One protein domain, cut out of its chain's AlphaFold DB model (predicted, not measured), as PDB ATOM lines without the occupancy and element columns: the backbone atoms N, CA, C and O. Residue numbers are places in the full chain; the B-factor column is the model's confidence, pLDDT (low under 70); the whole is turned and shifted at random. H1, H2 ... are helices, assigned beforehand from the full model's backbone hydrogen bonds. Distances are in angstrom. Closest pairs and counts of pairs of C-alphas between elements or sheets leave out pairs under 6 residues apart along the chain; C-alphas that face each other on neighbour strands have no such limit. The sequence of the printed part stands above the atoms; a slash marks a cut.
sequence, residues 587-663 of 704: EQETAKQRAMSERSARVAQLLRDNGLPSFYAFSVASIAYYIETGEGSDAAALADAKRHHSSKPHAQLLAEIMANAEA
ATOM      1  N   GLU A 587     211.873 249.530 194.373       94.25
ATOM      2  CA  GLU A 587     211.109 250.777 194.264       94.25
ATOM      3  C   GLU A 587     209.660 250.597 194.739       94.25
ATOM      4  O   GLU A 587     209.142 251.429 195.486       94.25
ATOM      5  N   GLN A 588     209.012 249.483 194.394       93.00
ATOM      6  CA  GLN A 588     207.666 249.164 194.874       93.00
ATOM      7  C   GLN A 588     207.625 248.934 196.390       93.00
ATOM      8  O   GLN A 588     206.714 249.423 197.059       93.00
ATOM      9  N   GLU A 589     208.587 248.207 196.956       92.50
ATOM     10  CA  GLU A 589     208.674 247.973 198.401       92.50
ATOM     11  C   GLU A 589     208.964 249.262 199.168       92.50
ATOM     12  O   GLU A 589     208.299 249.551 200.164       92.50
ATOM     13  N   THR A 590     209.895 250.083 198.682       91.69
ATOM     14  CA  THR A 590     210.201 251.382 199.295       91.69
ATOM     15  C   THR A 590     209.021 252.347 199.188       91.69
ATOM     16  O   THR A 590     208.712 253.033 200.163       91.69
ATOM     17  N   ALA A 591     208.294 252.363 198.066       94.94
ATOM     18  CA  ALA A 591     207.054 253.125 197.926       94.94
ATOM     19  C   ALA A 591     205.968 252.638 198.903       94.94
ATOM     20  O   ALA A 591     205.330 253.459 199.566       94.94
ATOM     21  N   LYS A 592     205.795 251.317 199.063       93.88
ATOM     22  CA  LYS A 592     204.872 250.729 200.052       93.88
ATOM     23  C   LYS A 592     205.251 251.108 201.483       93.88
ATOM     24  O   LYS A 592     204.378 251.521 202.245       93.88
ATOM     25  N   GLN A 593     206.533 251.029 201.842       93.94
ATOM     26  CA  GLN A 593     207.030 251.413 203.168       93.94
ATOM     27  C   GLN A 593     206.854 252.911 203.442       93.94
ATOM     28  O   GLN A 593     206.426 253.280 204.536       93.94
ATOM     29  N   ARG A 594     207.116 253.779 202.454       96.62
ATOM     30  CA  ARG A 594     206.838 255.223 202.563       96.62
ATOM     31  C   ARG A 594     205.350 255.478 202.788       96.62
ATOM     32  O   ARG A 594     204.999 256.146 203.756       96.62
ATOM     33  N   ALA A 595     204.477 254.872 201.982       95.62
ATOM     34  CA  ALA A 595     203.030 255.018 202.128       95.62
ATOM     35  C   ALA A 595     202.517 254.498 203.487       95.62
ATOM     36  O   ALA A 595     201.653 255.125 204.102       95.62
ATOM     37  N   MET A 596     203.062 253.381 203.981       95.88
ATOM     38  CA  MET A 596     202.762 252.835 205.310       95.88
ATOM     39  C   MET A 596     203.217 253.784 206.427       95.88
ATOM     40  O   MET A 596     202.442 254.064 207.341       95.88
ATOM     41  N   SER A 597     204.440 254.314 206.345       95.81
ATOM     42  CA  SER A 597     204.990 255.265 207.319       95.81
ATOM     43  C   SER A 597     204.174 256.559 207.368       95.81
ATOM     44  O   SER A 597     203.781 257.009 208.445       95.81
ATOM     45  N   GLU A 598     203.813 257.111 206.207       97.19
ATOM     46  CA  GLU A 598     202.951 258.289 206.108       97.19
ATOM     47  C   GLU A 598     201.558 258.043 206.704       97.19
ATOM     48  O   GLU A 598     201.059 258.877 207.460       97.19
ATOM     49  N   ARG A 599     200.926 256.894 206.411       97.38
ATOM     50  CA  ARG A 599     199.644 256.510 207.030       97.38
ATOM     51  C   ARG A 599     199.772 256.368 208.541       97.38
ATOM     52  O   ARG A 599     198.950 256.918 209.267       97.38
ATOM     53  N   SER A 600     200.809 255.682 209.020       96.06
ATOM     54  CA  SER A 600     201.079 255.520 210.450       96.06
ATOM     55  C   SER A 600     201.245 256.872 211.145       96.06
ATOM     56  O   SER A 600     200.674 257.087 212.213       96.06
ATOM     57  N   ALA A 601     201.981 257.806 210.535       96.62
ATOM     58  CA  ALA A 601     202.163 259.156 211.057       96.62
ATOM     59  C   ALA A 601     200.840 259.942 211.101       96.62
ATOM     60  O   ALA A 601     200.538 260.565 212.122       96.62
ATOM     61  N   ARG A 602     200.019 259.867 210.040       97.62
ATOM     62  CA  ARG A 602     198.688 260.502 209.996       97.62
ATOM     63  C   ARG A 602     197.747 259.945 211.060       97.62
ATOM     64  O   ARG A 602     197.157 260.716 211.810       97.62
ATOM     65  N   VAL A 603     197.644 258.622 211.180       97.38
ATOM     66  CA  VAL A 603     196.810 257.965 212.197       97.38
ATOM     67  C   VAL A 603     197.289 258.320 213.603       97.38
ATOM     68  O   VAL A 603     196.477 258.680 214.450       97.38
ATOM     69  N   ALA A 604     198.599 258.285 213.862       96.12
ATOM     70  CA  ALA A 604     199.150 258.673 215.158       96.12
ATOM     71  C   ALA A 604     198.826 260.135 215.510       96.12
ATOM     72  O   ALA A 604     198.495 260.426 216.660       96.12
ATOM     73  N   GLN A 605     198.876 261.049 214.533       97.25
ATOM     74  CA  GLN A 605     198.459 262.438 214.721       97.25
ATOM     75  C   GLN A 605     196.960 262.544 215.034       97.25
ATOM     76  O   GLN A 605     196.601 263.150 216.038       97.25
ATOM     77  N   LEU A 606     196.098 261.877 214.258       97.69
ATOM     78  CA  LEU A 606     194.646 261.865 214.475       97.69
ATOM     79  C   LEU A 606     194.252 261.324 215.852       97.69
ATOM     80  O   LEU A 606     193.331 261.846 216.482       97.69
ATOM     81  N   LEU A 607     194.943 260.283 216.327       97.00
ATOM     82  CA  LEU A 607     194.742 259.736 217.668       97.00
ATOM     83  C   LEU A 607     195.113 260.768 218.740       97.00
ATOM     84  O   LEU A 607     194.303 261.016 219.633       97.00
ATOM     85  N   ARG A 608     196.274 261.429 218.606       96.81
ATOM     86  CA  ARG A 608     196.704 262.500 219.524       96.81
ATOM     87  C   ARG A 608     195.707 263.656 219.565       96.81
ATOM     88  O   ARG A 608     195.305 264.054 220.656       96.81
ATOM     89  N   ASP A 609     195.249 264.126 218.407       97.56
ATOM     90  CA  ASP A 609     194.296 265.240 218.298       97.56
ATOM     91  C   ASP A 609     192.925 264.913 218.924       97.56
ATOM     92  O   ASP A 609     192.170 265.810 219.290       97.56
ATOM     93  N   ASN A 610     192.599 263.624 219.089       97.25
ATOM     94  CA  ASN A 610     191.363 263.148 219.716       97.25
ATOM     95  C   ASN A 610     191.555 262.642 221.159       97.25
ATOM     96  O   ASN A 610     190.640 262.019 221.702       97.25
ATOM     97  N   GLY A 611     192.717 262.875 221.781       96.12
ATOM     98  CA  GLY A 611     193.000 262.441 223.154       96.12
ATOM     99  C   GLY A 611     193.118 260.922 223.322       96.12
ATOM    100  O   GLY A 611     192.922 260.404 224.420       96.12
ATOM    101  N   LEU A 612     193.413 260.194 222.243       95.19
ATOM    102  CA  LEU A 612     193.593 258.745 222.250       95.19
ATOM    103  C   LEU A 612     195.094 258.392 222.259       95.19
ATOM    104  O   LEU A 612     195.885 259.053 221.582       95.19
ATOM    105  N   PRO A 613     195.515 257.335 222.978       92.88
ATOM    106  CA  PRO A 613     196.901 256.879 222.959       92.88
ATOM    107  C   PRO A 613     197.388 256.487 221.556       92.88
ATOM    108  O   PRO A 613     196.728 255.730 220.844       92.88
ATOM    109  N   SER A 614     198.591 256.929 221.182       92.19
ATOM    110  CA  SER A 614     199.196 256.634 219.873       92.19
ATOM    111  C   SER A 614     199.435 255.140 219.631       92.19
ATOM    112  O   SER A 614     199.430 254.705 218.482       92.19
ATOM    113  N   PHE A 615     199.588 254.330 220.687       92.00
ATOM    114  CA  PHE A 615     199.786 252.884 220.552       92.00
ATOM    115  C   PHE A 615     198.568 252.155 219.960       92.00
ATOM    116  O   PHE A 615     198.723 251.051 219.437       92.00
ATOM    117  N   TYR A 616     197.378 252.776 219.959       94.19
ATOM    118  CA  TYR A 616     196.205 252.242 219.257       94.19
ATOM    119  C   TYR A 616     196.422 252.105 217.748       94.19
ATOM    120  O   TYR A 616     195.787 251.251 217.136       94.19
ATOM    121  N   ALA A 617     197.372 252.847 217.165       91.44
ATOM    122  CA  ALA A 617     197.799 252.641 215.782       91.44
ATOM    123  C   ALA A 617     198.242 251.190 215.507       91.44
ATOM    124  O   ALA A 617     198.057 250.692 214.402       91.44
ATOM    125  N   PHE A 618     198.775 250.495 216.518       90.88
ATOM    126  CA  PHE A 618     199.312 249.141 216.381       90.88
ATOM    127  C   PHE A 618     198.480 248.080 217.106       90.88
ATOM    128  O   PHE A 618     198.475 246.923 216.694       90.88
ATOM    129  N   SER A 619     197.787 248.440 218.191       88.81
ATOM    130  CA  SER A 619     197.041 247.466 218.998       88.81
ATOM    131  C   SER A 619     195.623 247.200 218.492       88.81
ATOM    132  O   SER A 619     195.054 246.156 218.803       88.81
ATOM    133  N   VAL A 620     195.035 248.120 217.720       94.19
ATOM    134  CA  VAL A 620     193.709 247.927 217.126       94.19
ATOM    135  C   VAL A 620     193.879 247.280 215.753       94.19
ATOM    136  O   VAL A 620     194.383 247.908 214.826       94.19
ATOM    137  N   ALA A 621     193.443 246.024 215.613       92.88
ATOM    138  CA  ALA A 621     193.684 245.220 214.410       92.88
ATOM    139  C   ALA A 621     193.208 245.887 213.106       92.88
ATOM    140  O   ALA A 621     193.905 245.810 212.098       92.88
ATOM    141  N   SER A 622     192.063 246.581 213.118       94.75
ATOM    142  CA  SER A 622     191.564 247.296 211.935       94.75
ATOM    143  C   SER A 622     192.417 248.514 211.567       94.75
ATOM    144  O   SER A 622     192.587 248.804 210.385       94.75
ATOM    145  N   ILE A 623     193.012 249.193 212.552       96.06
ATOM    146  CA  ILE A 623     193.913 250.330 212.327       96.06
ATOM    147  C   ILE A 623     195.263 249.846 211.796       96.06
ATOM    148  O   ILE A 623     195.769 250.409 210.828       96.06
ATOM    149  N   ALA A 624     195.809 248.770 212.369       94.75
ATOM    150  CA  ALA A 624     197.032 248.143 211.874       94.75
ATOM    151  C   ALA A 624     196.858 247.654 210.424       94.75
ATOM    152  O   ALA A 624     197.700 247.948 209.577       94.75
ATOM    153  N   TYR A 625     195.724 247.008 210.117       96.19
ATOM    154  CA  TYR A 625     195.373 246.592 208.758       96.19
ATOM    155  C   TYR A 625     195.290 247.784 207.796       96.19
ATOM    156  O   TYR A 625     195.857 247.727 206.707       96.19
ATOM    157  N   TYR A 626     194.654 248.887 208.201       97.06
ATOM    158  CA  TYR A 626     194.595 250.116 207.403       97.06
ATOM    159  C   TYR A 626     195.983 250.738 207.169       97.06
ATOM    160  O   TYR A 626     196.296 251.159 206.055       97.06
ATOM    161  N   ILE A 627     196.852 250.776 208.185       96.00
ATOM    162  CA  ILE A 627     198.224 251.288 208.045       96.00
ATOM    163  C   ILE A 627     199.019 250.428 207.057       96.00
ATOM    164  O   ILE A 627     199.667 250.972 206.160       96.00
ATOM    165  N   GLU A 628     198.936 249.105 207.176       95.94
ATOM    166  CA  GLU A 628     199.669 248.159 206.333       95.94
ATOM    167  C   GLU A 628     199.164 248.169 204.883       95.94
ATOM    168  O   GLU A 628     199.940 248.396 203.953       95.94
ATOM    169  N   THR A 629     197.856 248.010 204.680       95.94
ATOM    170  CA  THR A 629     197.259 247.798 203.349       95.94
ATOM    171  C   THR A 629     196.817 249.086 202.655       95.94
ATOM    172  O   THR A 629     196.783 249.148 201.429       95.94
ATOM    173  N   GLY A 630     196.491 250.132 203.417       96.06
ATOM    174  CA  GLY A 630     195.822 251.330 202.909       96.06
ATOM    175  C   GLY A 630     194.320 251.156 202.655       96.06
ATOM    176  O   GLY A 630     193.673 252.118 202.247       96.06
ATOM    177  N   GLU A 631     193.745 249.976 202.904       96.06
ATOM    178  CA  GLU A 631     192.309 249.735 202.756       96.06
ATOM    179  C   GLU A 631     191.542 250.273 203.971       96.06
ATOM    180  O   GLU A 631     191.695 249.788 205.092       96.06
ATOM    181  N   GLY A 632     190.716 251.301 203.757       94.94
ATOM    182  CA  GLY A 632     189.924 251.943 204.805       94.94
ATOM    183  C   GLY A 632     189.966 253.465 204.710       94.94
ATOM    184  O   GLY A 632     190.230 254.034 203.654       94.94
ATOM    185  N   SER A 633     189.678 254.139 205.821       97.25
ATOM    186  CA  SER A 633     189.817 255.590 205.919       97.25
ATOM    187  C   SER A 633     190.285 256.004 207.304       97.25
ATOM    188  O   SER A 633     190.004 255.334 208.299       97.25
ATOM    189  N   ASP A 634     190.933 257.163 207.371       97.31
ATOM    190  CA  ASP A 634     191.324 257.821 208.619       97.31
ATOM    191  C   ASP A 634     190.132 257.975 209.588       97.31
ATOM    192  O   ASP A 634     190.261 257.759 210.795       97.31
ATOM    193  N   ALA A 635     188.940 258.270 209.057       97.31
ATOM    194  CA  ALA A 635     187.710 258.372 209.837       97.31
ATOM    195  C   ALA A 635     187.262 257.017 210.415       97.31
ATOM    196  O   ALA A 635     186.837 256.957 211.570       97.31
ATOM    197  N   ALA A 636     187.377 255.933 209.639       96.25
ATOM    198  CA  ALA A 636     187.070 254.583 210.107       96.25
ATOM    199  C   ALA A 636     188.072 254.122 211.176       96.25
ATOM    200  O   ALA A 636     187.656 253.642 212.230       96.25
ATOM    201  N   ALA A 637     189.369 254.366 210.962       96.31
ATOM    202  CA  ALA A 637     190.415 254.067 211.936       96.31
ATOM    203  C   ALA A 637     190.184 254.807 213.266       96.31
ATOM    204  O   ALA A 637     190.250 254.207 214.339       96.31
ATOM    205  N   LEU A 638     189.832 256.096 213.213       97.44
ATOM    206  CA  LEU A 638     189.502 256.878 214.405       97.44
ATOM    207  C   LEU A 638     188.224 256.380 215.100       97.44
ATOM    208  O   LEU A 638     188.169 256.330 216.331       97.44
ATOM    209  N   ALA A 639     187.190 256.013 214.339       96.88
ATOM    210  CA  ALA A 639     185.959 255.456 214.894       96.88
ATOM    211  C   ALA A 639     186.221 254.128 215.619       96.88
ATOM    212  O   ALA A 639     185.723 253.930 216.729       96.88
ATOM    213  N   ASP A 640     187.048 253.257 215.041       95.75
ATOM    214  CA  ASP A 640     187.452 251.994 215.653       95.75
ATOM    215  C   ASP A 640     188.327 252.206 216.888       95.75
ATOM    216  O   ASP A 640     188.117 251.537 217.899       95.75
ATOM    217  N   ALA A 641     189.225 253.195 216.875       95.38
ATOM    218  CA  ALA A 641     189.984 253.586 218.060       95.38
ATOM    219  C   ALA A 641     189.061 254.047 219.197       95.38
ATOM    220  O   ALA A 641     189.216 253.609 220.335       95.38
ATOM    221  N   LYS A 642     188.054 254.884 218.900       95.50
ATOM    222  CA  LYS A 642     187.052 255.341 219.885       95.50
ATOM    223  C   LYS A 642     186.201 254.184 220.407       95.50
ATOM    224  O   LYS A 642     185.918 254.122 221.606       95.50
ATOM    225  N   ARG A 643     185.811 253.244 219.541       94.19
ATOM    226  CA  ARG A 643     185.100 252.017 219.943       94.19
ATOM    227  C   ARG A 643     185.966 251.150 220.843       94.19
ATOM    228  O   ARG A 643     185.495 250.718 221.889       94.19
ATOM    229  N   HIS A 644     187.230 250.947 220.489       91.31
ATOM    230  CA  HIS A 644     188.150 250.170 221.306       91.31
ATOM    231  C   HIS A 644     188.413 250.853 222.657       91.31
ATOM    232  O   HIS A 644     188.388 250.183 223.689       91.31
ATOM    233  N   HIS A 645     188.591 252.174 222.676       90.44
ATOM    234  CA  HIS A 645     188.793 252.949 223.900       90.44
ATOM    235  C   HIS A 645     187.571 252.913 224.831       90.44
ATOM    236  O   HIS A 645     187.708 252.751 226.041       90.44
ATOM    237  N   SER A 646     186.363 253.015 224.267       87.94
ATOM    238  CA  SER A 646     185.104 252.941 225.022       87.94
ATOM    239  C   SER A 646     184.698 251.513 225.402       87.94
ATOM    240  O   SER A 646     183.943 251.330 226.361       87.94
ATOM    241  N   SER A 647     185.206 250.491 224.702       82.69
ATOM    242  CA  SER A 647     185.057 249.096 225.108       82.69
ATOM    243  C   SER A 647     185.842 248.876 226.410       82.69
ATOM    244  O   SER A 647     187.071 248.912 226.476       82.69
ATOM    245  N   LYS A 648     185.077 248.731 227.492       53.44
ATOM    246  CA  LYS A 648     185.470 249.008 228.879       53.44
ATOM    247  C   LYS A 648     186.628 248.211 229.515       53.44
ATOM    248  O   LYS A 648     187.183 248.769 230.461       53.44
ATOM    249  N   PRO A 649     187.068 247.003 229.092       61.59
ATOM    250  CA  PRO A 649     188.133 246.325 229.839       61.59
ATOM    251  C   PRO A 649     189.503 247.017 229.721       61.59
ATOM    252  O   PRO A 649     190.314 246.903 230.632       61.59
ATOM    253  N   HIS A 650     189.764 247.795 228.663       55.94
ATOM    254  CA  HIS A 650     191.069 248.449 228.488       55.94
ATOM    255  C   HIS A 650     191.176 249.806 229.200       55.94
ATOM    256  O   HIS A 650     192.243 250.132 229.717       55.94
ATOM    257  N   ALA A 651     190.089 250.584 229.268       59.16
ATOM    258  CA  ALA A 651     190.054 251.829 230.039       59.16
ATOM    259  C   ALA A 651     190.182 251.560 231.548       59.16
ATOM    260  O   ALA A 651     190.860 252.309 232.242       59.16
ATOM    261  N   GLN A 652     189.605 250.453 232.037       66.56
ATOM    262  CA  GLN A 652     189.815 249.978 233.408       66.56
ATOM    263  C   GLN A 652     191.256 249.510 233.642       66.56
ATOM    264  O   GLN A 652     191.852 249.920 234.628       66.56
ATOM    265  N   LEU A 653     191.848 248.753 232.710       64.56
ATOM    266  CA  LEU A 653     193.248 248.319 232.808       64.56
ATOM    267  C   LEU A 653     194.238 249.500 232.754       64.56
ATOM    268  O   LEU A 653     195.226 249.509 233.474       64.56
ATOM    269  N   LEU A 654     193.988 250.513 231.917       65.75
ATOM    270  CA  LEU A 654     194.813 251.727 231.854       65.75
ATOM    271  C   LEU A 654     194.628 252.604 233.090       65.75
ATOM    272  O   LEU A 654     195.616 253.132 233.585       65.75
ATOM    273  N   ALA A 655     193.405 252.722 233.614       68.56
ATOM    274  CA  ALA A 655     193.167 253.382 234.892       68.56
ATOM    275  C   ALA A 655     193.875 252.643 236.041       68.56
ATOM    276  O   ALA A 655     194.478 253.296 236.880       68.56
ATOM    277  N   GLU A 656     193.895 251.304 236.043       69.94
ATOM    278  CA  GLU A 656     194.680 250.498 236.989       69.94
ATOM    279  C   GLU A 656     196.191 250.689 236.806       69.94
ATOM    280  O   GLU A 656     196.908 250.851 237.788       69.94
ATOM    281  N   ILE A 657     196.702 250.698 235.571       70.06
ATOM    282  CA  ILE A 657     198.133 250.896 235.292       70.06
ATOM    283  C   ILE A 657     198.572 252.315 235.673       70.06
ATOM    284  O   ILE A 657     199.626 252.471 236.284       70.06
ATOM    285  N   MET A 658     197.776 253.342 235.362       74.62
ATOM    286  CA  MET A 658     198.072 254.726 235.743       74.62
ATOM    287  C   MET A 658     197.935 254.936 237.255       74.62
ATOM    288  O   MET A 658     198.832 255.523 237.850       74.62
ATOM    289  N   ALA A 659     196.910 254.367 237.901       72.44
ATOM    290  CA  ALA A 659     196.785 254.387 239.360       72.44
ATOM    291  C   ALA A 659     197.959 253.667 240.048       72.44
ATOM    292  O   ALA A 659     198.471 254.148 241.056       72.44
ATOM    293  N   ASN A 660     198.445 252.555 239.485       70.12
ATOM    294  CA  ASN A 660     199.623 251.848 239.992       70.12
ATOM    295  C   ASN A 660     200.933 252.609 239.727       70.12
ATOM    296  O   ASN A 660     201.851 252.539 240.544       70.12
ATOM    297  N   ALA A 661     201.038 253.354 238.623       70.44
ATOM    298  CA  ALA A 661     202.191 254.206 238.335       70.44
ATOM    299  C   ALA A 661     202.244 255.436 239.260       70.44
ATOM    300  O   ALA A 661     203.316 255.779 239.754       70.44
ATOM    301  N   GLU A 662     201.100 256.058 239.560       72.00
ATOM    302  CA  GLU A 662     200.999 257.159 240.530       72.00
ATOM    303  C   GLU A 662     201.248 256.673 241.967       72.00
ATOM    304  O   GLU A 662     202.000 257.305 242.713       72.00
ATOM    305  N   ALA A 663     200.718 255.501 242.338       64.69
ATOM    306  CA  ALA A 663     200.993 254.876 243.633       64.69
ATOM    307  C   ALA A 663     202.465 254.438 243.781       64.69
ATOM    308  O   ALA A 663     203.032 254.531 244.869       64.69
TER     309      ALA A 663
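This is residues 587 to 663 of the 704 residues of an uncharacterized protein of Chlorella sorokiniana (UniProt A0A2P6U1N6). Look first for one long helix, H1, with a helical hairpin of H3 and H4 and the very short H2 packed on its later part, while a last helix, H5, sticks out free from the far end of H4 like an arm. The 77 printed residues hold five named helices, in the order H1, H2, H3, H4, H5, with no named strand, and the class is all helix. The whole is only just loose, close to compact, with a radius of gyration of the C-alphas of 14.2 A. It spans 50 by 22 by 20 A, and the free arm, residues 646 to 663, adds to the length of a body that spans 37 by 17 by 17 A.

Begin with H1, residues 587 to 609, the longest helix. Its residues 596 to 603 alone touch H3, residues 621 to 629, closest at the C-alphas of Arg 599 and Ile 627, 5.5 A apart. These two run opposite ways at a steep tilt of 37 degrees, only just past shallow. H1 touches H4, residues 634 to 646, with residues 602 to 607 alone; the closest C-alphas, of Val 603 and Asp 634, are 6.6 A apart, and the two run the same way at a steep tilt of 50 degrees. H3 and H4 form a helical hairpin: they touch, with the closest C-alphas, of Ile 623 and Ala 637, 5.1 A apart, at a shallow tilt of 22 degrees, opposite ways. H2, residues 616 to 619, touches H1, the closest C-alphas being those of Ala 604 and Ala 617 at 6.2 A, and touches H3 only at the corner by their link. H5, residues 648 to 663, is close to H4 but not clearly touching, with the C-alphas of His 645 and Ala 651 closest at 6.4 A, and it is apart from H1, H2 and H3. In H1, H3, H4 and H5 every O i to N i+4 pair is within hydrogen-bond range; H2 is too short for such a pair.

Find C-alpha 587 at (211.109, 250.777, 194.264); from there H1 runs 32.7 A to C-alpha 609. H2 measures 4.9 A and H3 11.9 A. H4 begins at C-alpha 634, at (191.324, 257.821, 208.619), and runs 18.2 A. H5 runs 22.2 A and ends at C-alpha 663, at (200.993, 254.876, 243.633).

The C-alphas of Glu 587 and Ala 663, the two farthest apart, are 50.6 A from each other. The printed part has no cut and no long link. Look at the B-factor column for low confidence, under 70, at residues 648 to 656 and residue 663.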